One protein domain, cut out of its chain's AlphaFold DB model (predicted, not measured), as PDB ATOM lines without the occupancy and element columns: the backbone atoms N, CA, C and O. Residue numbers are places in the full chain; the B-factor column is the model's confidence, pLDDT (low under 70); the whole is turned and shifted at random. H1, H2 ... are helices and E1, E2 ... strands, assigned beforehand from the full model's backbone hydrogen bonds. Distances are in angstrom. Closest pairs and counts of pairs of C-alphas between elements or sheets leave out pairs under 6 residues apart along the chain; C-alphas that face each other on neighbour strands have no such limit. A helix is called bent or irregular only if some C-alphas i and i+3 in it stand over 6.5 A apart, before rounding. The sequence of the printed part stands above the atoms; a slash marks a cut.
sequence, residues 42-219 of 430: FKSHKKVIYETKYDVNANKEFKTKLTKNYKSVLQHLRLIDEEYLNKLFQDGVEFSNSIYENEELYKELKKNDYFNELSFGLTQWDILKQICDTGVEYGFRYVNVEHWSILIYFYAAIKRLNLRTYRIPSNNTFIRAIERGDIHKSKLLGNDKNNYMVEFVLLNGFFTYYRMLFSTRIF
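What this domain is: This is residues 42 to 219 of the 430 residues of an uncharacterized protein of Bacillus sp. C1-1 (UniProt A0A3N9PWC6). The model is a rounded cluster of crossed helices, with H6 and H7 nearest its middle and the longest helix, H3, packing across H5, H6 and H7. H2 and H9 cross toward one end, where H1 packs on H9 and the single strand E1 runs beside H2; H4 lies at the opposite end and H8 packs on H6. The printed part has 178 residues, with nine named helices and one named strand in the order H1, E1, H2 to H9, and its class is mostly helix. It is compact, with a radius of gyration of the C-alphas of 16.2 A and spans of 43 by 41 by 33 A.

Where its parts are: H3, residues 82 to 100, is 27.5 A long. Before it come H1, residues 42 to 51, beginning at C-alpha 42 (-28.011, -1.604, 4.152); E1, residues 52 to 56; and H2, residues 60 to 77, 25.7 A long. After it come H4, residues 103 to 111; H5, residues 124 to 137, 20.2 A; H6, residues 145 to 161, 26.9 A; H7, residues 173 to 180; H8, residues 193 to 202; and H9, residues 205 to 219, 21.0 A, ending at C-alpha 219 (-32.989, -4.357, -8.710). H6 is irregular, but only just: C-alphas 146 and 149 are 6.9 A apart.

How they stand to each other: With residues 87 to 95 alone, H3 touches H7 about perpendicular at 89 degrees, the closest C-alphas being Leu 88 and Phe 174, 5.0 A apart. With residues 93 to 100 alone, it touches H5 at a steep tilt of 57 degrees, opposite ways, closest at C-alphas Asn 97 and Cys 132, 5.5 A. H3 and H4 only just touch, only at the corner, with 3 pairs of C-alphas within 8 A, the closest being Ile 99 and Leu 105, 7.1 A. H6 touches H8 at a steep tilt of 42 degrees, opposite ways; the closest C-alphas are Ile 152 and Val 201, 5.9 A. H9 touches H2 with residues 205 to 209 alone, at 66 degrees, a steep tilt; the closest C-alphas are Tyr 70 and Gly 205, 3.7 A. H1 touches H9, closest at C-alphas Ser 44 and Arg 217, 5.3 A. E1 pairs with no named strand; its closest C-alpha to H2 is Val 56, 5.6 A from that of Lys 63. Every O i to N i+4 pair is within hydrogen-bond range in H1, H2, H4, H5, H7, H8 and H9, against 14 of 15 in H3 and 9 of 13 in H6.

The domain as a whole: The two C-alphas farthest apart, those of Lys 60 and Glu 137, are 46.0 A apart. The printed part has no cut. The links H4 to H5, H6 to H7 and H7 to H8 are long. The mean pLDDT of the printed part is 94.7, and residue 120 is the one under 70.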
ATOM      1  N   PHE A  42     -29.006  -0.755   3.496       97.00
ATOM      2  CA  PHE A  42     -28.011  -1.604   4.152       97.00
ATOM      3  C   PHE A  42     -28.016  -3.047   3.634       97.00
ATOM      4  O   PHE A  42     -26.953  -3.631   3.405       97.00
ATOM      5  N   LYS A  43     -29.197  -3.610   3.354       96.44
ATOM      6  CA  LYS A  43     -29.323  -4.921   2.699       96.44
ATOM      7  C   LYS A  43     -28.673  -4.894   1.313       96.44
ATOM      8  O   LYS A  43     -27.884  -5.778   0.985       96.44
ATOM      9  N   SER A  44     -28.928  -3.838   0.542       97.31
ATOM     10  CA  SER A  44     -28.309  -3.632  -0.775       97.31
ATOM     11  C   SER A  44     -26.792  -3.465  -0.675       97.31
ATOM     12  O   SER A  44     -26.052  -4.056  -1.457       97.31
ATOM     13  N   HIS A  45     -26.303  -2.748   0.338       98.00
ATOM     14  CA  HIS A  45     -24.878  -2.647   0.642       98.00
ATOM     15  C   HIS A  45     -24.255  -4.029   0.884       98.00
ATOM     16  O   HIS A  45     -23.244  -4.350   0.260       98.00
ATOM     17  N   LYS A  46     -24.864  -4.886   1.716       97.88
ATOM     18  CA  LYS A  46     -24.353  -6.251   1.939       97.88
ATOM     19  C   LYS A  46     -24.292  -7.052   0.637       97.88
ATOM     20  O   LYS A  46     -23.293  -7.729   0.397       97.88
ATOM     21  N   LYS A  47     -25.285  -6.908  -0.242       97.56
ATOM     22  CA  LYS A  47     -25.249  -7.514  -1.580       97.56
ATOM     23  C   LYS A  47     -24.120  -6.976  -2.446       97.56
ATOM     24  O   LYS A  47     -23.434  -7.763  -3.086       97.56
ATOM     25  N   VAL A  48     -23.844  -5.673  -2.418       97.94
ATOM     26  CA  VAL A  48     -22.661  -5.122  -3.097       97.94
ATOM     27  C   VAL A  48     -21.381  -5.782  -2.587       97.94
ATOM     28  O   VAL A  48     -20.559  -6.208  -3.392       97.94
ATOM     29  N   ILE A  49     -21.224  -5.939  -1.271       97.44
ATOM     30  CA  ILE A  49     -20.020  -6.552  -0.695       97.44
ATOM     31  C   ILE A  49     -19.846  -8.025  -1.108       97.44
ATOM     32  O   ILE A  49     -18.713  -8.445  -1.352       97.44
ATOM     33  N   TYR A  50     -20.929  -8.810  -1.159       95.62
ATOM     34  CA  TYR A  50     -20.841 -10.276  -1.242       95.62
ATOM     35  C   TYR A  50     -21.341 -10.900  -2.551       95.62
ATOM     36  O   TYR A  50     -20.867 -11.968  -2.933       95.62
ATOM     37  N   GLU A  51     -22.278 -10.258  -3.241       96.75
ATOM     38  CA  GLU A  51     -23.001 -10.826  -4.388       96.75
ATOM     39  C   GLU A  51     -22.684 -10.111  -5.708       96.75
ATOM     40  O   GLU A  51     -23.032 -10.614  -6.778       96.75
ATOM     41  N   THR A  52     -21.999  -8.964  -5.678       96.88
ATOM     42  CA  THR A  52     -21.635  -8.248  -6.906       96.88
ATOM     43  C   THR A  52     -20.224  -8.557  -7.399       96.88
ATOM     44  O   THR A  52     -19.328  -8.950  -6.650       96.88
ATOM     45  N   LYS A  53     -20.018  -8.382  -8.706       96.62
ATOM     46  CA  LYS A  53     -18.726  -8.523  -9.378       96.62
ATOM     47  C   LYS A  53     -18.439  -7.279 -10.208       96.62
ATOM     48  O   LYS A  53     -19.228  -6.907 -11.076       96.62
ATOM     49  N   TYR A  54     -17.270  -6.698  -9.965       97.69
ATOM     50  CA  TYR A  54     -16.699  -5.626 -10.767       97.69
ATOM     51  C   TYR A  54     -15.495  -6.147 -11.548       97.69
ATOM     52  O   TYR A  54     -14.579  -6.733 -10.963       97.69
ATOM     53  N   ASP A  55     -15.493  -5.935 -12.860       97.06
ATOM     54  CA  ASP A  55     -14.384  -6.313 -13.730       97.06
ATOM     55  C   ASP A  55     -14.023  -5.190 -14.705       97.06
ATOM     56  O   ASP A  55     -14.872  -4.398 -15.110       97.06
ATOM     57  N   VAL A  56     -12.749  -5.143 -15.093       96.75
ATOM     58  CA  VAL A  56     -12.196  -4.125 -15.986       96.75
ATOM     59  C   VAL A  56     -11.405  -4.792 -17.105       96.75
ATOM     60  O   VAL A  56     -10.404  -5.477 -16.865       96.75
ATOM     61  N   ASN A  57     -11.838  -4.540 -18.339       94.50
ATOM     62  CA  ASN A  57     -11.229  -5.051 -19.562       94.50
ATOM     63  C   ASN A  57     -10.551  -3.919 -20.351       94.50
ATOM     64  O   ASN A  57     -11.070  -3.425 -21.349       94.50
ATOM     65  N   ALA A  58      -9.392  -3.488 -19.851       93.00
ATOM     66  CA  ALA A  58      -8.593  -2.397 -20.403       93.00
ATOM     67  C   ALA A  58      -7.088  -2.687 -20.269       93.00
ATOM     68  O   ALA A  58      -6.684  -3.727 -19.740       93.00
ATOM     69  N   ASN A  59      -6.250  -1.737 -20.699       92.56
ATOM     70  CA  ASN A  59      -4.804  -1.795 -20.479       92.56
ATOM     71  C   ASN A  59      -4.443  -1.886 -18.977       92.56
ATOM     72  O   ASN A  59      -5.256  -1.601 -18.092       92.56
ATOM     73  N   LYS A  60      -3.195  -2.280 -18.689       94.50
ATOM     74  CA  LYS A  60      -2.717  -2.550 -17.324       94.50
ATOM     75  C   LYS A  60      -2.898  -1.361 -16.379       94.50
ATOM     76  O   LYS A  60      -3.302  -1.570 -15.237       94.50
ATOM     77  N   GLU A  61      -2.605  -0.142 -16.822       93.50
ATOM     78  CA  GLU A  61      -2.674   1.055 -15.978       93.50
ATOM     79  C   GLU A  61      -4.118   1.405 -15.622       93.50
ATOM     80  O   GLU A  61      -4.444   1.535 -14.440       93.50
ATOM     81  N   PHE A  62      -5.000   1.441 -16.623       94.06
ATOM     82  CA  PHE A  62      -6.428   1.702 -16.452       94.06
ATOM     83  C   PHE A  62      -7.077   0.653 -15.540       94.06
ATOM     84  O   PHE A  62      -7.730   0.990 -14.551       94.06
ATOM     85  N   LYS A  63      -6.802  -0.633 -15.807       95.88
ATOM     86  CA  LYS A  63      -7.260  -1.753 -14.974       95.88
ATOM     87  C   LYS A  63      -6.762  -1.636 -13.538       95.88
ATOM     88  O   LYS A  63      -7.537  -1.843 -12.605       95.88
ATOM     89  N   THR A  64      -5.485  -1.300 -13.350       96.38
ATOM     90  CA  THR A  64      -4.878  -1.176 -12.019       96.38
ATOM     91  C   THR A  64      -5.507  -0.037 -11.229       96.38
ATOM     92  O   THR A  64      -5.862  -0.254 -10.069       96.38
ATOM     93  N   LYS A  65      -5.679   1.141 -11.843       96.88
ATOM     94  CA  LYS A  65      -6.275   2.310 -11.191       96.88
ATOM     95  C   LYS A  65      -7.680   1.999 -10.688       96.88
ATOM     96  O   LYS A  65      -7.918   2.039  -9.483       96.88
ATOM     97  N   LEU A  66      -8.569   1.600 -11.593       97.12
ATOM     98  CA  LEU A  66      -9.964   1.308 -11.275       97.12
ATOM     99  C   LEU A  66     -10.119   0.179 -10.251       97.12
ATOM    100  O   LEU A  66     -10.824   0.326  -9.252       97.12
ATOM    101  N   THR A  67      -9.405  -0.933 -10.447       97.50
ATOM    102  CA  THR A  67      -9.499  -2.090  -9.546       97.50
ATOM    103  C   THR A  67      -9.015  -1.747  -8.139       97.50
ATOM    104  O   THR A  67      -9.639  -2.161  -7.164       97.50
ATOM    105  N   LYS A  68      -7.904  -1.009  -7.998       98.00
ATOM    106  CA  LYS A  68      -7.376  -0.624  -6.679       98.00
ATOM    107  C   LYS A  68      -8.280   0.392  -5.986       98.00
ATOM    108  O   LYS A  68      -8.580   0.208  -4.809       98.00
ATOM    109  N   ASN A  69      -8.739   1.406  -6.716       98.44
ATOM    110  CA  ASN A  69      -9.646   2.427  -6.201       98.44
ATOM    111  C   ASN A  69     -10.942   1.808  -5.661       98.44
ATOM    112  O   ASN A  69     -11.299   2.035  -4.507       98.44
ATOM    113  N   TYR A  70     -11.607   0.956  -6.446       98.44
ATOM    114  CA  TYR A  70     -12.840   0.296  -6.011       98.44
ATOM    115  C   TYR A  70     -12.616  -0.676  -4.841       98.44
ATOM    116  O   TYR A  70     -13.342  -0.628  -3.849       98.44
ATOM    117  N   LYS A  71     -11.570  -1.518  -4.895       98.25
ATOM    118  CA  LYS A  71     -11.255  -2.458  -3.800       98.25
ATOM    119  C   LYS A  71     -10.978  -1.753  -2.473       98.25
ATOM    120  O   LYS A  71     -11.364  -2.270  -1.430       98.25
ATOM    121  N   SER A  72     -10.328  -0.592  -2.507       98.56
ATOM    122  CA  SER A  72     -10.067   0.223  -1.316       98.56
ATOM    123  C   SER A  72     -11.364   0.707  -0.659       98.56
ATOM    124  O   SER A  72     -11.513   0.599   0.559       98.56
ATOM    125  N   VAL A  73     -12.341   1.154  -1.455       98.56
ATOM    126  CA  VAL A  73     -13.670   1.531  -0.949       98.56
ATOM    127  C   VAL A  73     -14.419   0.321  -0.400       98.56
ATOM    128  O   VAL A  73     -14.924   0.385   0.718       98.56
ATOM    129  N   LEU A  74     -14.432  -0.806  -1.121       98.00
ATOM    130  CA  LEU A  74     -15.052  -2.033  -0.618       98.00
ATOM    131  C   LEU A  74     -14.443  -2.481   0.709       98.00
ATOM    132  O   LEU A  74     -15.178  -2.834   1.622       98.00
ATOM    133  N   GLN A  75     -13.115  -2.448   0.844       97.94
ATOM    134  CA  GLN A  75     -12.445  -2.804   2.092       97.94
ATOM    135  C   GLN A  75     -12.834  -1.855   3.228       97.94
ATOM    136  O   GLN A  75     -13.075  -2.318   4.341       97.94
ATOM    137  N   HIS A  76     -12.914  -0.552   2.948       97.88
ATOM    138  CA  HIS A  76     -13.332   0.447   3.926       97.88
ATOM    139  C   HIS A  76     -14.768   0.220   4.413       97.88
ATOM    140  O   HIS A  76     -15.025   0.339   5.607       97.88
ATOM    141  N   LEU A  77     -15.679  -0.135   3.503       97.81
ATOM    142  CA  LEU A  77     -17.104  -0.275   3.796       97.81
ATOM    143  C   LEU A  77     -17.516  -1.709   4.175       97.81
ATOM    144  O   LEU A  77     -18.646  -1.926   4.581       97.81
ATOM    145  N   ARG A  78     -16.632  -2.709   4.081       97.00
ATOM    146  CA  ARG A  78     -16.985  -4.138   4.208       97.00
ATOM    147  C   ARG A  78     -17.716  -4.504   5.505       97.00
ATOM    148  O   ARG A  78     -18.633  -5.326   5.488       97.00
ATOM    149  N   LEU A  79     -17.246  -3.962   6.625       95.38
ATOM    150  CA  LEU A  79     -17.669  -4.350   7.976       95.38
ATOM    151  C   LEU A  79     -18.493  -3.266   8.673       95.38
ATOM    152  O   LEU A  79     -18.644  -3.309   9.887       95.38
ATOM    153  N   ILE A  80     -19.015  -2.303   7.915       97.69
ATOM    154  CA  ILE A  80     -19.868  -1.263   8.479       97.69
ATOM    155  C   ILE A  80     -21.228  -1.848   8.882       97.69
ATOM    156  O   ILE A  80     -21.694  -2.850   8.313       97.69
ATOM    157  N   ASP A  81     -21.853  -1.203   9.855       97.88
ATOM    158  CA  ASP A  81     -23.247  -1.397  10.230       97.88
ATOM    159  C   ASP A  81     -24.163  -0.410   9.480       97.88
ATOM    160  O   ASP A  81     -23.729   0.374   8.629       97.88
ATOM    161  N   GLU A  82     -25.464  -0.513   9.743       97.62
ATOM    162  CA  GLU A  82     -26.469   0.349   9.125       97.62
ATOM    163  C   GLU A  82     -26.343   1.804   9.589       97.62
ATOM    164  O   GLU A  82     -26.552   2.720   8.793       97.62
ATOM    165  N   GLU A  83     -25.951   2.030  10.845       97.81
ATOM    166  CA  GLU A  83     -25.739   3.370  11.390       97.81
ATOM    167  C   GLU A  83     -24.630   4.097  10.630       97.81
ATOM    168  O   GLU A  83     -24.836   5.218  10.170       97.81
ATOM    169  N   TYR A  84     -23.491   3.444  10.398       98.25
ATOM    170  CA  TYR A  84     -22.400   4.016   9.619       98.25
ATOM    171  C   TYR A  84     -22.806   4.271   8.162       98.25
ATOM    172  O   TYR A  84     -22.406   5.279   7.580       98.25
ATOM    173  N   LEU A  85     -23.606   3.388   7.548       97.88
ATOM    174  CA  LEU A  85     -24.104   3.623   6.189       97.88
ATOM    175  C   LEU A  85     -25.060   4.823   6.130       97.88
ATOM    176  O   LEU A  85     -24.979   5.606   5.191       97.88
ATOM    177  N   ASN A  86     -25.940   4.996   7.116       97.50
ATOM    178  CA  ASN A  86     -26.798   6.180   7.202       97.50
ATOM    179  C   ASN A  86     -25.958   7.441   7.443       97.50
ATOM    180  O   ASN A  86     -26.153   8.450   6.764       97.50
ATOM    181  N   LYS A  87     -24.967   7.349   8.337       97.88
ATOM    182  CA  LYS A  87     -24.011   8.420   8.611       97.88
ATOM    183  C   LYS A  87     -23.253   8.847   7.359       97.88
ATOM    184  O   LYS A  87     -23.065  10.038   7.162       97.88
ATOM    185  N   LEU A  88     -22.898   7.912   6.475       98.12
ATOM    186  CA  LEU A  88     -22.270   8.221   5.189       98.12
ATOM    187  C   LEU A  88     -23.051   9.292   4.419       98.12
ATOM    188  O   LEU A  88     -22.458  10.255   3.954       98.12
ATOM    189  N   PHE A  89     -24.370   9.150   4.304       98.00
ATOM    190  CA  PHE A  89     -25.205  10.095   3.558       98.00
ATOM    191  C   PHE A  89     -25.582  11.339   4.374       98.00
ATOM    192  O   PHE A  89     -25.699  12.414   3.791       98.00
ATOM    193  N   GLN A  90     -25.703  11.233   5.702       98.00
ATOM    194  CA  GLN A  90     -25.848  12.401   6.585       98.00
ATOM    195  C   GLN A  90     -24.628  13.324   6.484       98.00
ATOM    196  O   GLN A  90     -24.772  14.508   6.193       98.00
ATOM    197  N   ASP A  91     -23.427  12.760   6.592       98.44
ATOM    198  CA  ASP A  91     -22.164  13.465   6.392       98.44
ATOM    199  C   ASP A  91     -22.066  14.027   4.956       98.44
ATOM    200  O   ASP A  91     -21.437  15.058   4.725       98.44
ATOM    201  N   GLY A  92     -22.707  13.389   3.972       98.31
ATOM    202  CA  GLY A  92     -22.856  13.936   2.621       98.31
ATOM    203  C   GLY A  92     -23.624  15.265   2.596       98.31
ATOM    204  O   GLY A  92     -23.178  16.205   1.938       98.31
ATOM    205  N   VAL A  93     -24.728  15.370   3.345       98.38
ATOM    206  CA  VAL A  93     -25.490  16.625   3.516       98.38
ATOM    207  C   VAL A  93     -24.661  17.671   4.264       98.38
ATOM    208  O   VAL A  93     -24.606  18.832   3.867       98.38
ATOM    209  N   GLU A  94     -23.950  17.278   5.322       98.12
ATOM    210  CA  GLU A  94     -23.057  18.204   6.033       98.12
ATOM    211  C   GLU A  94     -21.966  18.755   5.107       98.12
ATOM    212  O   GLU A  94     -21.656  19.950   5.124       98.12
ATOM    213  N   PHE A  95     -21.397  17.898   4.255       98.44
ATOM    214  CA  PHE A  95     -20.401  18.319   3.284       98.44
ATOM    215  C   PHE A  95     -20.998  19.281   2.253       98.44
ATOM    216  O   PHE A  95     -20.383  20.318   1.989       98.44
ATOM    217  N   SER A  96     -22.193  19.000   1.719       98.31
ATOM    218  CA  SER A  96     -22.849  19.896   0.760       98.31
ATOM    219  C   SER A  96     -23.114  21.278   1.358       98.31
ATOM    220  O   SER A  96     -22.758  22.282   0.739       98.31
ATOM    221  N   ASN A  97     -23.629  21.333   2.590       97.62
ATOM    222  CA  ASN A  97     -23.876  22.586   3.307       97.62
ATOM    223  C   ASN A  97     -22.583  23.370   3.523       97.62
ATOM    224  O   ASN A  97     -22.525  24.557   3.214       97.62
ATOM    225  N   SER A  98     -21.510  22.692   3.945       97.06
ATOM    226  CA  SER A  98     -20.217  23.351   4.156       97.06
ATOM    227  C   SER A  98     -19.679  24.027   2.887       97.06
ATOM    228  O   SER A  98     -19.006  25.052   2.978       97.06
ATOM    229  N   ILE A  99     -19.959  23.461   1.705       97.62
ATOM    230  CA  ILE A  99     -19.583  24.055   0.419       97.62
ATOM    231  C   ILE A  99     -20.501  25.239   0.110       97.62
ATOM    232  O   ILE A  99     -20.010  26.314  -0.230       97.62
ATOM    233  N   TYR A 100     -21.814  25.029   0.211       96.94
ATOM    234  CA  TYR A 100     -22.832  25.987  -0.215       96.94
ATOM    235  C   TYR A 100     -22.821  27.283   0.609       96.94
ATOM    236  O   TYR A 100     -22.944  28.368   0.048       96.94
ATOM    237  N   GLU A 101     -22.606  27.183   1.922       95.38
ATOM    238  CA  GLU A 101     -22.573  28.331   2.839       95.38
ATOM    239  C   GLU A 101     -21.280  29.159   2.732       95.38
ATOM    240  O   GLU A 101     -21.204  30.277   3.245       95.38
ATOM    241  N   ASN A 102     -20.241  28.644   2.065       96.19
ATOM    242  CA  ASN A 102     -18.965  29.338   1.954       96.19
ATOM    243  C   ASN A 102     -18.920  30.250   0.714       96.19
ATOM    244  O   ASN A 102     -18.565  29.833  -0.392       96.19
ATOM    245  N   GLU A 103     -19.228  31.534   0.910       95.50
ATOM    246  CA  GLU A 103     -19.237  32.528  -0.174       95.50
ATOM    247  C   GLU A 103     -17.883  32.695  -0.881       95.50
ATOM    248  O   GLU A 103     -17.836  32.949  -2.088       95.50
ATOM    249  N   GLU A 104     -16.771  32.595  -0.148       95.56
ATOM    250  CA  GLU A 104     -15.430  32.724  -0.730       95.56
ATOM    251  C   GLU A 104     -15.132  31.556  -1.671       95.56
ATOM    252  O   GLU A 104     -14.633  31.761  -2.779       95.56
ATOM    253  N   LEU A 105     -15.505  30.340  -1.272       96.50
ATOM    254  CA  LEU A 105     -15.397  29.154  -2.105       96.50
ATOM    255  C   LEU A 105     -16.274  29.273  -3.354       96.50
ATOM    256  O   LEU A 105     -15.792  28.977  -4.446       96.50
ATOM    257  N   TYR A 106     -17.515  29.755  -3.229       96.06
ATOM    258  CA  TYR A 106     -18.370  30.017  -4.392       96.06
ATOM    259  C   TYR A 106     -17.698  30.979  -5.384       96.06
ATOM    260  O   TYR A 106     -17.628  30.693  -6.583       96.06
ATOM    261  N   LYS A 107     -17.159  32.104  -4.890       95.88
ATOM    262  CA  LYS A 107     -16.465  33.107  -5.716       95.88
ATOM    263  C   LYS A 107     -15.252  32.505  -6.427       95.88
ATOM    264  O   LYS A 107     -15.075  32.747  -7.619       95.88
ATOM    265  N   GLU A 108     -14.452  31.697  -5.734       96.12
ATOM    266  CA  GLU A 108     -13.283  31.034  -6.322       96.12
ATOM    267  C   GLU A 108     -13.668  29.961  -7.349       96.12
ATOM    268  O   GLU A 108     -13.078  29.907  -8.430       96.12
ATOM    269  N   LEU A 109     -14.686  29.141  -7.078       95.44
ATOM    270  CA  LEU A 109     -15.195  28.152  -8.036       95.44
ATOM    271  C   LEU A 109     -15.723  28.825  -9.308       95.44
ATOM    272  O   LEU A 109     -15.390  28.387 -10.413       95.44
ATOM    273  N   LYS A 110     -16.481  29.917  -9.157       95.06
ATOM    274  CA  LYS A 110     -16.995  30.713 -10.276       95.06
ATOM    275  C   LYS A 110     -15.864  31.343 -11.085       95.06
ATOM    276  O   LYS A 110     -15.836  31.199 -12.298       95.06
ATOM    277  N   LYS A 111     -14.907  31.994 -10.417       95.12
ATOM    278  CA  LYS A 111     -13.756  32.660 -11.050       95.12
ATOM    279  C   LYS A 111     -12.873  31.703 -11.857       95.12
ATOM    280  O   LYS A 111     -12.227  32.133 -12.804       95.12
ATOM    281  N   ASN A 112     -12.818  30.431 -11.468       93.94
ATOM    282  CA  ASN A 112     -12.012  29.404 -12.132       93.94
ATOM    283  C   ASN A 112     -12.840  28.497 -13.077       93.94
ATOM    284  O   ASN A 112     -12.365  27.433 -13.503       93.94
ATOM    285  N   ASP A 113     -14.069  28.906 -13.411       93.31
ATOM    286  CA  ASP A 113     -14.984  28.232 -14.338       93.31
ATOM    287  C   ASP A 113     -15.264  26.761 -13.963       93.31
ATOM    288  O   ASP A 113     -15.200  25.864 -14.808       93.31
ATOM    289  N   TYR A 114     -15.506  26.469 -12.681       93.81
ATOM    290  CA  TYR A 114     -15.960  25.136 -12.240       93.81
ATOM    291  C   TYR A 114     -17.478  24.944 -12.366       93.81
ATOM    292  O   TYR A 114     -17.989  23.855 -12.116       93.81
ATOM    293  N   PHE A 115     -18.211  25.978 -12.769       92.25
ATOM    294  CA  PHE A 115     -19.632  25.870 -13.073       92.25
ATOM    295  C   PHE A 115     -19.803  25.773 -14.584       92.25
ATOM    296  O   PHE A 115     -19.475  26.700 -15.316       92.25
ATOM    297  N   ASN A 116     -20.295  24.624 -15.042       86.50
ATOM    298  CA  ASN A 116     -20.813  24.478 -16.390       86.50
ATOM    299  C   ASN A 116     -22.280  24.889 -16.341       86.50
ATOM    300  O   ASN A 116     -23.087  24.220 -15.702       86.50
ATOM    301  N   GLU A 117     -22.616  25.981 -17.011       84.38
ATOM    302  CA  GLU A 117     -23.999  26.410 -17.152       84.38
ATOM    303  C   GLU A 117     -24.588  25.800 -18.419       84.38
ATOM    304  O   GLU A 117     -24.077  25.982 -19.528       84.38
ATOM    305  N   LEU A 118     -25.647  25.015 -18.247       81.12
ATOM    306  CA  LEU A 118     -26.427  24.522 -19.372       81.12
ATOM    307  C   LEU A 118     -27.194  25.688 -19.993       81.12
ATOM    308  O   LEU A 118     -27.525  26.656 -19.319       81.12
ATOM    309  N   SER A 119     -27.552  25.581 -21.273       73.00
ATOM    310  CA  SER A 119     -28.218  26.674 -22.003       73.00
ATOM    311  C   SER A 119     -29.547  27.143 -21.385       73.00
ATOM    312  O   SER A 119     -30.046  28.195 -21.759       73.00
ATOM    313  N   PHE A 120     -30.123  26.353 -20.476       66.50
ATOM    314  CA  PHE A 120     -31.359  26.614 -19.730       66.50
ATOM    315  C   PHE A 120     -31.109  26.918 -18.237       66.50
ATOM    316  O   PHE A 120     -32.022  26.809 -17.422       66.50
ATOM    317  N   GLY A 121     -29.877  27.288 -17.875       75.88
ATOM    318  CA  GLY A 121     -29.525  27.888 -16.585       75.88
ATOM    319  C   GLY A 121     -29.183  26.923 -15.449       75.88
ATOM    320  O   GLY A 121     -28.839  27.382 -14.368       75.88
ATOM    321  N   LEU A 122     -29.257  25.602 -15.654       84.75
ATOM    322  CA  LEU A 122     -28.851  24.639 -14.625       84.75
ATOM    323  C   LEU A 122     -27.323  24.495 -14.575       84.75
ATOM    324  O   LEU A 122     -26.670  24.292 -15.602       84.75
ATOM    325  N   THR A 123     -26.772  24.521 -13.367       91.56
ATOM    326  CA  THR A 123     -25.347  24.365 -13.058       91.56
ATOM    327  C   THR A 123     -25.112  23.244 -12.039       91.56
ATOM    328  O   THR A 123     -26.035  22.760 -11.380       91.56
ATOM    329  N   GLN A 124     -23.853  22.845 -11.831       93.75
ATOM    330  CA  GLN A 124     -23.491  21.953 -10.719       93.75
ATOM    331  C   GLN A 124     -23.840  22.554  -9.348       93.75
ATOM    332  O   GLN A 124     -24.091  21.808  -8.402       93.75
ATOM    333  N   TRP A 125     -23.846  23.887  -9.230       95.44
ATOM    334  CA  TRP A 125     -24.198  24.578  -7.992       95.44
ATOM    335  C   TRP A 125     -25.682  24.419  -7.653       95.44
ATOM    336  O   TRP A 125     -26.027  24.276  -6.484       95.44
ATOM    337  N   ASP A 126     -26.554  24.361  -8.659       92.81
ATOM    338  CA  ASP A 126     -27.984  24.131  -8.445       92.81
ATOM    339  C   ASP A 126     -28.252  22.715  -7.928       92.81
ATOM    340  O   ASP A 126     -29.033  22.541  -6.996       92.81
ATOM    341  N   ILE A 127     -27.543  21.707  -8.452       93.50
ATOM    342  CA  ILE A 127     -27.621  20.329  -7.936       93.50
ATOM    343  C   ILE A 127     -27.123  20.273  -6.483       93.50
ATOM    344  O   ILE A 127     -27.759  19.642  -5.640       93.50
ATOM    345  N   LEU A 128     -26.016  20.959  -6.164       97.00
ATOM    346  CA  LEU A 128     -25.519  21.073  -4.788       97.00
ATOM    347  C   LEU A 128     -26.575  21.685  -3.865       97.00
ATOM    348  O   LEU A 128     -26.864  21.123  -2.813       97.00
ATOM    349  N   LYS A 129     -27.169  22.807  -4.282       95.75
ATOM    350  CA  LYS A 129     -28.218  23.496  -3.533       95.75
ATOM    351  C   LYS A 129     -29.410  22.576  -3.264       95.75
ATOM    352  O   LYS A 129     -29.893  22.541  -2.142       95.75
ATOM    353  N   GLN A 130     -29.837  21.777  -4.241       93.88
ATOM    354  CA  GLN A 130     -30.936  20.826  -4.049       93.88
ATOM    355  C   GLN A 130     -30.623  19.750  -2.997       93.88
ATOM    356  O   GLN A 130     -31.527  19.350  -2.261       93.88
ATOM    357  N   ILE A 131     -29.365  19.296  -2.889       96.94
ATOM    358  CA  ILE A 131     -28.936  18.408  -1.791       96.94
ATOM    359  C   ILE A 131     -29.052  19.137  -0.452       96.94
ATOM    360  O   ILE A 131     -29.592  18.560   0.489       96.94
ATOM    361  N   CYS A 132     -28.570  20.380  -0.368       96.69
ATOM    362  CA  CYS A 132     -28.626  21.188   0.850       96.69
ATOM    363  C   CYS A 132     -30.072  21.414   1.306       96.69
ATOM    364  O   CYS A 132     -30.437  20.993   2.401       96.69
ATOM    365  N   ASP A 133     -30.900  22.003   0.442       95.12
ATOM    366  CA  ASP A 133     -32.285  22.363   0.745       95.12
ATOM    367  C   ASP A 133     -33.077  21.116   1.184       95.12
ATOM    368  O   ASP A 133     -33.663  21.083   2.266       95.12
ATOM    369  N   THR A 134     -33.001  20.033   0.402       94.88
ATOM    370  CA  THR A 134     -33.735  18.791   0.698       94.88
ATOM    371  C   THR A 134     -33.184  18.070   1.926       94.88
ATOM    372  O   THR A 134     -33.938  17.553   2.752       94.88
ATOM    373  N   GLY A 135     -31.858  18.003   2.050       95.75
ATOM    374  CA  GLY A 135     -31.181  17.293   3.126       95.75
ATOM    375  C   GLY A 135     -31.383  17.953   4.488       95.75
ATOM    376  O   GLY A 135     -31.524  17.237   5.477       95.75
ATOM    377  N   VAL A 136     -31.434  19.286   4.539       92.62
ATOM    378  CA  VAL A 136     -31.699  20.051   5.767       92.62
ATOM    379  C   VAL A 136     -33.174  19.984   6.150       92.62
ATOM    380  O   VAL A 136     -33.482  19.760   7.318       92.62
ATOM    381  N   GLU A 137     -34.083  20.158   5.187       95.00
ATOM    382  CA  GLU A 137     -35.517  20.240   5.474       95.00
ATOM    383  C   GLU A 137     -36.141  18.868   5.768       95.00
ATOM    384  O   GLU A 137     -36.926  18.725   6.706       95.00
ATOM    385  N   TYR A 138     -35.769  17.840   5.000       95.06
ATOM    386  CA  TYR A 138     -36.425  16.528   5.034       95.06
ATOM    387  C   TYR A 138     -35.486  15.378   5.433       95.06
ATOM    388  O   TYR A 138     -35.945  14.293   5.794       95.06
ATOM    389  N   GLY A 139     -34.168  15.594   5.406       95.81
ATOM    390  CA  GLY A 139     -33.158  14.573   5.685       95.81
ATOM    391  C   GLY A 139     -32.645  13.850   4.433       95.81
ATOM    392  O   GLY A 139     -33.261  13.855   3.367       95.81
ATOM    393  N   PHE A 140     -31.508  13.157   4.569       96.06
ATOM    394  CA  PHE A 140     -30.789  12.550   3.434       96.06
ATOM    395  C   PHE A 140     -31.613  11.540   2.615       96.06
ATOM    396  O   PHE A 140     -31.338  11.337   1.437       96.06
ATOM    397  N   ARG A 141     -32.626  10.904   3.221       95.25
ATOM    398  CA  ARG A 141     -33.487   9.909   2.556       95.25
ATOM    399  C   ARG A 141     -34.427  10.516   1.510       95.25
ATOM    400  O   ARG A 141     -35.044   9.771   0.758       95.25
ATOM    401  N   TYR A 142     -34.548  11.840   1.475       93.12
ATOM    402  CA  TYR A 142     -35.350  12.563   0.489       93.12
ATOM    403  C   TYR A 142     -34.497  13.184  -0.617       93.12
ATOM    404  O   TYR A 142     -35.031  13.578  -1.649       93.12
ATOM    405  N   VAL A 143     -33.175  13.242  -0.435       94.00
ATOM    406  CA  VAL A 143     -32.257  13.726  -1.469       94.00
ATOM    407  C   VAL A 143     -32.355  12.796  -2.675       94.00
ATOM    408  O   VAL A 143     -32.270  11.574  -2.526       94.00
ATOM    409  N   ASN A 144     -32.512  13.352  -3.878       91.56
ATOM    410  CA  ASN A 144     -32.479  12.551  -5.098       91.56
ATOM    411  C   ASN A 144     -31.145  11.794  -5.163       91.56
ATOM    412  O   ASN A 144     -30.074  12.397  -5.089       91.56
ATOM    413  N   VAL A 145     -31.226  10.469  -5.310       92.19
ATOM    414  CA  VAL A 145     -30.056   9.590  -5.375       92.19
ATOM    415  C   VAL A 145     -29.050  10.103  -6.395       92.19
ATOM    416  O   VAL A 145     -27.872  10.236  -6.084       92.19
ATOM    417  N   GLU A 146     -29.509  10.523  -7.569       90.81
ATOM    418  CA  GLU A 146     -28.652  10.970  -8.662       90.81
ATOM    419  C   GLU A 146     -27.758  12.160  -8.296       90.81
ATOM    420  O   GLU A 146     -26.704  12.334  -8.899       90.81
ATOM    421  N   HIS A 147     -28.092  12.951  -7.276       94.19
ATOM    422  CA  HIS A 147     -27.323  14.150  -6.951       94.19
ATOM    423  C   HIS A 147     -26.019  13.848  -6.206       94.19
ATOM    424  O   HIS A 147     -25.074  14.627  -6.312       94.19
ATOM    425  N   TRP A 148     -25.893  12.715  -5.506       96.56
ATOM    426  CA  TRP A 148     -24.744  12.456  -4.624       96.56
ATOM    427  C   TRP A 148     -23.377  12.513  -5.315       96.56
ATOM    428  O   TRP A 148     -22.394  12.930  -4.697       96.56
ATOM    429  N   SER A 149     -23.279  12.122  -6.591       96.25
ATOM    430  CA  SER A 149     -21.995  12.143  -7.305       96.25
ATOM    431  C   SER A 149     -21.462  13.557  -7.553       96.25
ATOM    432  O   SER A 149     -20.249  13.713  -7.719       96.25
ATOM    433  N   ILE A 150     -22.305  14.596  -7.463       97.19
ATOM    434  CA  ILE A 150     -21.850  15.988  -7.555       97.19
ATOM    435  C   ILE A 150     -20.874  16.342  -6.426       97.19
ATOM    436  O   ILE A 150     -19.958  17.139  -6.618       97.19
ATOM    437  N   LEU A 151     -20.988  15.704  -5.260       98.31
ATOM    438  CA  LEU A 151     -20.077  15.947  -4.140       98.31
ATOM    439  C   LEU A 151     -18.666  15.411  -4.423       98.31
ATOM    440  O   LEU A 151     -17.681  15.983  -3.956       98.31
ATOM    441  N   ILE A 152     -18.540  14.366  -5.253       98.44
ATOM    442  CA  ILE A 152     -17.242  13.883  -5.750       98.44
ATOM    443  C   ILE A 152     -16.609  14.942  -6.665       98.44
ATOM    444  O   ILE A 152     -15.410  15.209  -6.560       98.44
ATOM    445  N   TYR A 153     -17.418  15.580  -7.519       97.69
ATOM    446  CA  TYR A 153     -16.987  16.696  -8.363       97.69
ATOM    447  C   TYR A 153     -16.495  17.875  -7.514       97.69
ATOM    448  O   TYR A 153     -15.368  18.333  -7.699       97.69
ATOM    449  N   PHE A 154     -17.281  18.332  -6.535       97.94
ATOM    450  CA  PHE A 154     -16.879  19.453  -5.681       97.94
ATOM    451  C   PHE A 154     -15.627  19.151  -4.858       97.94
ATOM    452  O   PHE A 154     -14.724  19.985  -4.808       97.94
ATOM    453  N   TYR A 155     -15.507  17.946  -4.292       97.94
ATOM    454  CA  TYR A 155     -14.285  17.532  -3.601       97.94
ATOM    455  C   TYR A 155     -13.049  17.648  -4.512       97.94
ATOM    456  O   TYR A 155     -12.024  18.204  -4.110       97.94
ATOM    457  N   ALA A 156     -13.148  17.175  -5.758       96.56
ATOM    458  CA  ALA A 156     -12.061  17.261  -6.730       96.56
ATOM    459  C   ALA A 156     -11.708  18.715  -7.085       96.56
ATOM    460  O   ALA A 156     -10.528  19.072  -7.123       96.56
ATOM    461  N   ALA A 157     -12.719  19.562  -7.300       96.56
ATOM    462  CA  ALA A 157     -12.543  20.976  -7.625       96.56
ATOM    463  C   ALA A 157     -11.835  21.729  -6.488       96.56
ATOM    464  O   ALA A 157     -10.830  22.404  -6.719       96.56
ATOM    465  N   ILE A 158     -12.296  21.539  -5.248       96.62
ATOM    466  CA  ILE A 158     -11.718  22.152  -4.044       96.62
ATOM    467  C   ILE A 158     -10.265  21.705  -3.857       96.62
ATOM    468  O   ILE A 158      -9.374  22.533  -3.650       96.62
ATOM    469  N   LYS A 159      -9.998  20.400  -3.991       94.44
ATOM    470  CA  LYS A 159      -8.646  19.833  -3.882       94.44
ATOM    471  C   LYS A 159      -7.702  20.386  -4.950       94.44
ATOM    472  O   LYS A 159      -6.531  20.617  -4.661       94.44
ATOM    473  N   ARG A 160      -8.195  20.603  -6.175       93.44
ATOM    474  CA  ARG A 160      -7.409  21.185  -7.272       93.44
ATOM    475  C   ARG A 160      -7.128  22.670  -7.064       93.44
ATOM    476  O   ARG A 160      -6.014  23.101  -7.345       93.44
ATOM    477  N   LEU A 161      -8.112  23.436  -6.591       93.56
ATOM    478  CA  LEU A 161      -7.941  24.854  -6.273       93.56
ATOM    479  C   LEU A 161      -6.978  25.073  -5.101       93.56
ATOM    480  O   LEU A 161      -6.275  26.080  -5.081       93.56
ATOM    481  N   ASN A 162      -6.920  24.124  -4.155       89.69
ATOM    482  CA  ASN A 162      -6.034  24.164  -2.988       89.69
ATOM    483  C   ASN A 162      -6.140  25.500  -2.225       89.69
ATOM    484  O   ASN A 162      -5.147  26.175  -1.942       89.69
ATOM    485  N   LEU A 163      -7.381  25.904  -1.947       86.94
ATOM    486  CA  LEU A 163      -7.683  27.180  -1.310       86.94
ATOM    487  C   LEU A 163      -7.279  27.167   0.165       86.94
ATOM    488  O   LEU A 163      -7.485  26.186   0.875       86.94
ATOM    489  N   ARG A 164      -6.757  28.296   0.653       85.12
ATOM    490  CA  ARG A 164      -6.524  28.504   2.095       85.12
ATOM    491  C   ARG A 164      -7.800  28.888   2.848       85.12
ATOM    492  O   ARG A 164      -7.868  28.682   4.056       85.12
ATOM    493  N   THR A 165      -8.766  29.456   2.132       85.44
ATOM    494  CA  THR A 165     -10.023  30.030   2.636       85.44
ATOM    495  C   THR A 165     -11.080  28.985   2.976       85.44
ATOM    496  O   THR A 165     -11.992  29.252   3.751       85.44
ATOM    497  N   TYR A 166     -10.938  27.768   2.453       93.94
ATOM    498  CA  TYR A 166     -11.839  26.664   2.739       93.94
ATOM    499  C   TYR A 166     -11.054  25.436   3.190       93.94
ATOM    500  O   TYR A 166     -10.045  25.068   2.589       93.94
ATOM    501  N   ARG A 167     -11.536  24.778   4.247       91.75
ATOM    502  CA  ARG A 167     -10.985  23.513   4.732       91.75
ATOM    503  C   ARG A 167     -12.041  22.433   4.601       91.75
ATOM    504  O   ARG A 167     -13.110  22.544   5.188       91.75
ATOM    505  N   ILE A 168     -11.699  21.378   3.868       93.50
ATOM    506  CA  ILE A 168     -12.540  20.188   3.756       93.50
ATOM    507  C   ILE A 168     -12.738  19.590   5.167       93.50
ATOM    508  O   ILE A 168     -11.739  19.402   5.875       93.50
ATOM    509  N   PRO A 169     -13.981  19.280   5.585       94.31
ATOM    510  CA  PRO A 169     -14.258  18.649   6.875       94.31
ATOM    511  C   PRO A 169     -13.451  17.357   7.089       94.31
ATOM    512  O   PRO A 169     -13.507  16.431   6.282       94.31
ATOM    513  N   SER A 170     -12.693  17.272   8.186       87.38
ATOM    514  CA  SER A 170     -11.751  16.164   8.430       87.38
ATOM    515  C   SER A 170     -12.390  14.907   9.033       87.38
ATOM    516  O   SER A 170     -11.857  13.806   8.875       87.38
ATOM    517  N   ASN A 171     -13.529  15.043   9.717       93.25
ATOM    518  CA  ASN A 171     -14.261  13.936  10.334       93.25
ATOM    519  C   ASN A 171     -15.578  13.653   9.602       93.25
ATOM    520  O   ASN A 171     -16.640  13.648  10.211       93.25
ATOM    521  N   ASN A 172     -15.491  13.452   8.289       98.06
ATOM    522  CA  ASN A 172     -16.645  13.228   7.429       98.06
ATOM    523  C   ASN A 172     -16.479  11.901   6.672       98.06
ATOM    524  O   ASN A 172     -15.502  11.684   5.947       98.06
ATOM    525  N   THR A 173     -17.408  10.977   6.890       98.12
ATOM    526  CA  THR A 173     -17.371   9.615   6.345       98.12
ATOM    527  C   THR A 173     -17.597   9.589   4.834       98.12
ATOM    528  O   THR A 173     -16.973   8.767   4.158       98.12
ATOM    529  N   PHE A 174     -18.384  10.520   4.277       98.56
ATOM    530  CA  PHE A 174     -18.573  10.663   2.827       98.56
ATOM    531  C   PHE A 174     -17.265  11.061   2.140       98.56
ATOM    532  O   PHE A 174     -16.809  10.392   1.211       98.56
ATOM    533  N   ILE A 175     -16.597  12.096   2.657       98.44
ATOM    534  CA  ILE A 175     -15.279  12.538   2.182       98.44
ATOM    535  C   ILE A 175     -14.252  11.409   2.298       98.44
ATOM    536  O   ILE A 175     -13.511  11.141   1.351       98.44
ATOM    537  N   ARG A 176     -14.243  10.686   3.423       98.25
ATOM    538  CA  ARG A 176     -13.349   9.539   3.609       98.25
ATOM    539  C   ARG A 176     -13.584   8.458   2.550       98.25
ATOM    540  O   ARG A 176     -12.617   7.870   2.069       98.25
ATOM    541  N   ALA A 177     -14.829   8.202   2.152       98.44
ATOM    542  CA  ALA A 177     -15.125   7.268   1.069       98.44
ATOM    543  C   ALA A 177     -14.575   7.763  -0.284       98.44
ATOM    544  O   ALA A 177     -13.933   6.979  -0.988       98.44
ATOM    545  N   ILE A 178     -14.717   9.059  -0.602       98.50
ATOM    546  CA  ILE A 178     -14.118   9.680  -1.801       98.50
ATOM    547  C   ILE A 178     -12.595   9.495  -1.813       98.50
ATOM    548  O   ILE A 178     -12.023   9.093  -2.827       98.50
ATOM    549  N   GLU A 179     -11.934   9.749  -0.684       97.88
ATOM    550  CA  GLU A 179     -10.482   9.607  -0.530       97.88
ATOM    551  C   GLU A 179     -10.016   8.165  -0.710       97.88
ATOM    552  O   GLU A 179      -9.032   7.899  -1.406       97.88
ATOM    553  N   ARG A 180     -10.749   7.207  -0.130       98.00
ATOM    554  CA  ARG A 180     -10.495   5.774  -0.332       98.00
ATOM    555  C   ARG A 180     -10.704   5.358  -1.783       98.00
ATOM    556  O   ARG A 180     -10.057   4.407  -2.220       98.00
ATOM    557  N   GLY A 181     -11.549   6.070  -2.521       98.00
ATOM    558  CA  GLY A 181     -11.777   5.878  -3.944       98.00
ATOM    559  C   GLY A 181     -10.731   6.510  -4.867       98.00
ATOM    560  O   GLY A 181     -10.784   6.239  -6.060       98.00
ATOM    561  N   ASP A 182      -9.764   7.278  -4.356       97.12
ATOM    562  CA  ASP A 182      -8.675   7.900  -5.136       97.12
ATOM    563  C   ASP A 182      -7.280   7.519  -4.589       97.12
ATOM    564  O   ASP A 182      -6.341   8.318  -4.541       97.12
ATOM    565  N   ILE A 183      -7.109   6.270  -4.135       96.50
ATOM    566  CA  ILE A 183      -5.807   5.813  -3.615       96.50
ATOM    567  C   ILE A 183      -4.747   5.671  -4.715       96.50
ATOM    568  O   ILE A 183      -3.554   5.840  -4.456       96.50
ATOM    569  N   HIS A 184      -5.158   5.354  -5.946       93.38
ATOM    570  CA  HIS A 184      -4.257   5.166  -7.074       93.38
ATOM    571  C   HIS A 184      -4.175   6.429  -7.936       93.38
ATOM    572  O   HIS A 184      -4.950   6.633  -8.870       93.38
ATOM    573  N   LYS A 185      -3.163   7.255  -7.655       87.69
ATOM    574  CA  LYS A 185      -2.995   8.603  -8.225       87.69
ATOM    575  C   LYS A 185      -2.357   8.657  -9.621       87.69
ATOM    576  O   LYS A 185      -2.002   9.744 -10.072       87.69
ATOM    577  N   SER A 186      -2.167   7.521 -10.300       86.31
ATOM    578  CA  SER A 186      -1.659   7.534 -11.682       86.31
ATOM    579  C   SER A 186      -2.599   8.352 -12.559       86.31
ATOM    580  O   SER A 186      -3.812   8.144 -12.489       86.31
ATOM    581  N   LYS A 187      -2.046   9.249 -13.373       87.69
ATOM    582  CA  LYS A 187      -2.815  10.033 -14.338       87.69
ATOM    583  C   LYS A 187      -2.943   9.254 -15.638       87.69
ATOM    584  O   LYS A 187      -1.938   8.757 -16.136       87.69
ATOM    585  N   LEU A 188      -4.165   9.121 -16.135       88.94
ATOM    586  CA  LEU A 188      -4.476   8.412 -17.379       88.94
ATOM    587  C   LEU A 188      -4.866   9.382 -18.499       88.94
ATOM    588  O   LEU A 188      -4.690   9.064 -19.673       88.94
ATOM    589  N   LEU A 189      -5.390  10.550 -18.134       85.81
ATOM    590  CA  LEU A 189      -5.730  11.651 -19.022       85.81
ATOM    591  C   LEU A 189      -4.728  12.809 -18.848       85.81
ATOM    592  O   LEU A 189      -3.839  12.785 -17.992       85.81
ATOM    593  N   GLY A 190      -4.856  13.829 -19.700       82.00
ATOM    594  CA  GLY A 190      -4.027  15.033 -19.647       82.00
ATOM    595  C   GLY A 190      -4.173  15.827 -18.341       82.00
ATOM    596  O   GLY A 190      -5.037  15.574 -17.506       82.00
ATOM    597  N   ASN A 191      -3.308  16.827 -18.157       80.12
ATOM    598  CA  ASN A 191      -3.252  17.628 -16.926       80.12
ATOM    599  C   ASN A 191      -4.232  18.815 -16.876       80.12
ATOM    600  O   ASN A 191      -4.295  19.514 -15.852       80.12
ATOM    601  N   ASP A 192      -4.966  19.079 -17.957       90.81
ATOM    602  CA  ASP A 192      -5.943  20.162 -17.986       90.81
ATOM    603  C   ASP A 192      -7.096  19.916 -17.000       90.81
ATOM    604  O   ASP A 192      -7.275  18.828 -16.442       90.81
ATOM    605  N   LYS A 193      -7.855  20.983 -16.739       90.56
ATOM    606  CA  LYS A 193      -8.946  20.982 -15.764       90.56
ATOM    607  C   LYS A 193      -9.980  19.904 -16.089       90.56
ATOM    608  O   LYS A 193     -10.317  19.124 -15.204       90.56
ATOM    609  N   ASN A 194     -10.447  19.832 -17.333       89.31
ATOM    610  CA  ASN A 194     -11.548  18.948 -17.711       89.31
ATOM    611  C   ASN A 194     -11.132  17.482 -17.603       89.31
ATOM    612  O   ASN A 194     -11.839  16.695 -16.974       89.31
ATOM    613  N   ASN A 195      -9.950  17.135 -18.114       91.56
ATOM    614  CA  ASN A 195      -9.403  15.789 -17.980       91.56
ATOM    615  C   ASN A 195      -9.213  15.383 -16.515       91.56
ATOM    616  O   ASN A 195      -9.584  14.273 -16.143       91.56
ATOM    617  N   TYR A 196      -8.722  16.287 -15.661       93.44
ATOM    618  CA  TYR A 196      -8.615  16.016 -14.228       93.44
ATOM    619  C   TYR A 196      -9.977  15.739 -13.581       93.44
ATOM    620  O   TYR A 196     -10.100  14.766 -12.841       93.44
ATOM    621  N   MET A 197     -10.995  16.563 -13.858       94.31
ATOM    622  CA  MET A 197     -12.331  16.384 -13.273       94.31
ATOM    623  C   MET A 197     -12.971  15.072 -13.732       94.31
ATOM    624  O   MET A 197     -13.472  14.309 -12.906       94.31
ATOM    625  N   VAL A 198     -12.908  14.781 -15.033       92.00
ATOM    626  CA  VAL A 198     -13.428  13.539 -15.621       92.00
ATOM    627  C   VAL A 198     -12.732  12.324 -15.028       92.00
ATOM    628  O   VAL A 198     -13.398  11.388 -14.584       92.00
ATOM    629  N   GLU A 199     -11.401  12.343 -14.985       93.50
ATOM    630  CA  GLU A 199     -10.624  11.233 -14.452       93.50
ATOM    631  C   GLU A 199     -10.890  11.020 -12.963       93.50
ATOM    632  O   GLU A 199     -11.068   9.880 -12.535       93.50
ATOM    633  N   PHE A 200     -10.928  12.101 -12.177       95.81
ATOM    634  CA  PHE A 200     -11.160  12.003 -10.745       95.81
ATOM    635  C   PHE A 200     -12.542  11.430 -10.464       95.81
ATOM    636  O   PHE A 200     -12.627  10.466  -9.718       95.81
ATOM    637  N   VAL A 201     -13.607  11.978 -11.057       95.88
ATOM    638  CA  VAL A 201     -14.982  11.564 -10.741       95.88
ATOM    639  C   VAL A 201     -15.275  10.162 -11.274       95.88
ATOM    640  O   VAL A 201     -15.654   9.285 -10.500       95.88
ATOM    641  N   LEU A 202     -15.067   9.917 -12.574       94.88
ATOM    642  CA  LEU A 202     -15.503   8.666 -13.211       94.88
ATOM    643  C   LEU A 202     -14.633   7.459 -12.848       94.88
ATOM    644  O   LEU A 202     -15.095   6.325 -12.981       94.88
ATOM    645  N   LEU A 203     -13.383   7.677 -12.418       95.81
ATOM    646  CA  LEU A 203     -12.480   6.606 -11.978       95.81
ATOM    647  C   LEU A 203     -12.325   6.545 -10.449       95.81
ATOM    648  O   LEU A 203     -11.469   5.802  -9.946       95.81
ATOM    649  N   ASN A 204     -13.132   7.311  -9.704       98.00
ATOM    650  CA  ASN A 204     -13.197   7.197  -8.254       98.00
ATOM    651  C   ASN A 204     -13.870   5.872  -7.867       98.00
ATOM    652  O   ASN A 204     -14.977   5.561  -8.306       98.00
ATOM    653  N   GLY A 205     -13.244   5.108  -6.976       98.38
ATOM    654  CA  GLY A 205     -13.810   3.852  -6.481       98.38
ATOM    655  C   GLY A 205     -15.148   4.023  -5.755       98.38
ATOM    656  O   GLY A 205     -15.966   3.104  -5.766       98.38
ATOM    657  N   PHE A 206     -15.396   5.190  -5.151       98.56
ATOM    658  CA  PHE A 206     -16.653   5.488  -4.475       98.56
ATOM    659  C   PHE A 206     -17.770   5.790  -5.471       98.56
ATOM    660  O   PHE A 206     -18.887   5.343  -5.244       98.56
ATOM    661  N   PHE A 207     -17.464   6.414  -6.614       97.88
ATOM    662  CA  PHE A 207     -18.414   6.549  -7.724       97.88
ATOM    663  C   PHE A 207     -18.863   5.172  -8.237       97.88
ATOM    664  O   PHE A 207     -20.059   4.923  -8.395       97.88
ATOM    665  N   THR A 208     -17.924   4.234  -8.411       97.81
ATOM    666  CA  THR A 208     -18.245   2.842  -8.769       97.81
ATOM    667  C   THR A 208     -19.103   2.154  -7.706       97.81
ATOM    668  O   THR A 208     -20.138   1.579  -8.035       97.81
ATOM    669  N   TYR A 209     -18.710   2.223  -6.430       98.44
ATOM    670  CA  TYR A 209     -19.487   1.647  -5.327       98.44
ATOM    671  C   TYR A 209     -20.907   2.220  -5.264       98.44
ATOM    672  O   TYR A 209     -21.864   1.462  -5.153       98.44
ATOM    673  N   TYR A 210     -21.038   3.540  -5.383       97.56
ATOM    674  CA  TYR A 210     -22.306   4.258  -5.376       97.56
ATOM    675  C   TYR A 210     -23.242   3.752  -6.487       97.56
ATOM    676  O   TYR A 210     -24.375   3.358  -6.204       97.56
ATOM    677  N   ARG A 211     -22.748   3.650  -7.730       96.56
ATOM    678  CA  ARG A 211     -23.528   3.091  -8.848       96.56
ATOM    679  C   ARG A 211     -23.977   1.659  -8.573       96.56
ATOM    680  O   ARG A 211     -25.126   1.320  -8.841       96.56
ATOM    681  N   MET A 212     -23.098   0.825  -8.015       97.69
ATOM    682  CA  MET A 212     -23.432  -0.562  -7.678       97.69
ATOM    683  C   MET A 212     -24.458  -0.658  -6.548       97.69
ATOM    684  O   MET A 212     -25.356  -1.494  -6.630       97.69
ATOM    685  N   LEU A 213     -24.368   0.201  -5.533       97.94
ATOM    686  CA  LEU A 213     -25.307   0.252  -4.413       97.94
ATOM    687  C   LEU A 213     -26.722   0.557  -4.889       97.94
ATOM    688  O   LEU A 213     -27.633  -0.225  -4.622       97.94
ATOM    689  N   PHE A 214     -26.898   1.653  -5.627       96.56
ATOM    690  CA  PHE A 214     -28.227   2.064  -6.067       96.56
ATOM    691  C   PHE A 214     -28.769   1.183  -7.191       96.56
ATOM    692  O   PHE A 214     -29.946   0.850  -7.149       96.56
ATOM    693  N   SER A 215     -27.936   0.669  -8.104       96.69
ATOM    694  CA  SER A 215     -28.404  -0.329  -9.086       96.69
ATOM    695  C   SER A 215     -28.883  -1.612  -8.399       96.69
ATOM    696  O   SER A 215     -29.950  -2.128  -8.717       96.69
ATOM    697  N   THR A 216     -28.143  -2.104  -7.398       96.81
ATOM    698  CA  THR A 216     -28.550  -3.283  -6.610       96.81
ATOM    699  C   THR A 216     -29.831  -3.015  -5.828       96.81
ATOM    700  O   THR A 216     -30.681  -3.896  -5.700       96.81
ATOM    701  N   ARG A 217     -29.999  -1.789  -5.323       95.81
ATOM    702  CA  ARG A 217     -31.212  -1.403  -4.615       95.81
ATOM    703  C   ARG A 217     -32.418  -1.314  -5.545       95.81
ATOM    704  O   ARG A 217     -33.466  -1.840  -5.182       95.81
ATOM    705  N   ILE A 218     -32.280  -0.719  -6.729       94.69
ATOM    706  CA  ILE A 218     -33.358  -0.665  -7.729       94.69
ATOM    707  C   ILE A 218     -33.731  -2.073  -8.191       94.69
ATOM    708  O   ILE A 218     -34.913  -2.379  -8.305       94.69
ATOM    709  N   PHE A 219     -32.743  -2.955  -8.370       95.69
ATOM    710  CA  PHE A 219     -32.989  -4.357  -8.710       95.69
ATOM    711  C   PHE A 219     -33.940  -5.047  -7.715       95.69
ATOM    712  O   PHE A 219     -34.730  -5.909  -8.112       95.69
TER     713      PHE A 219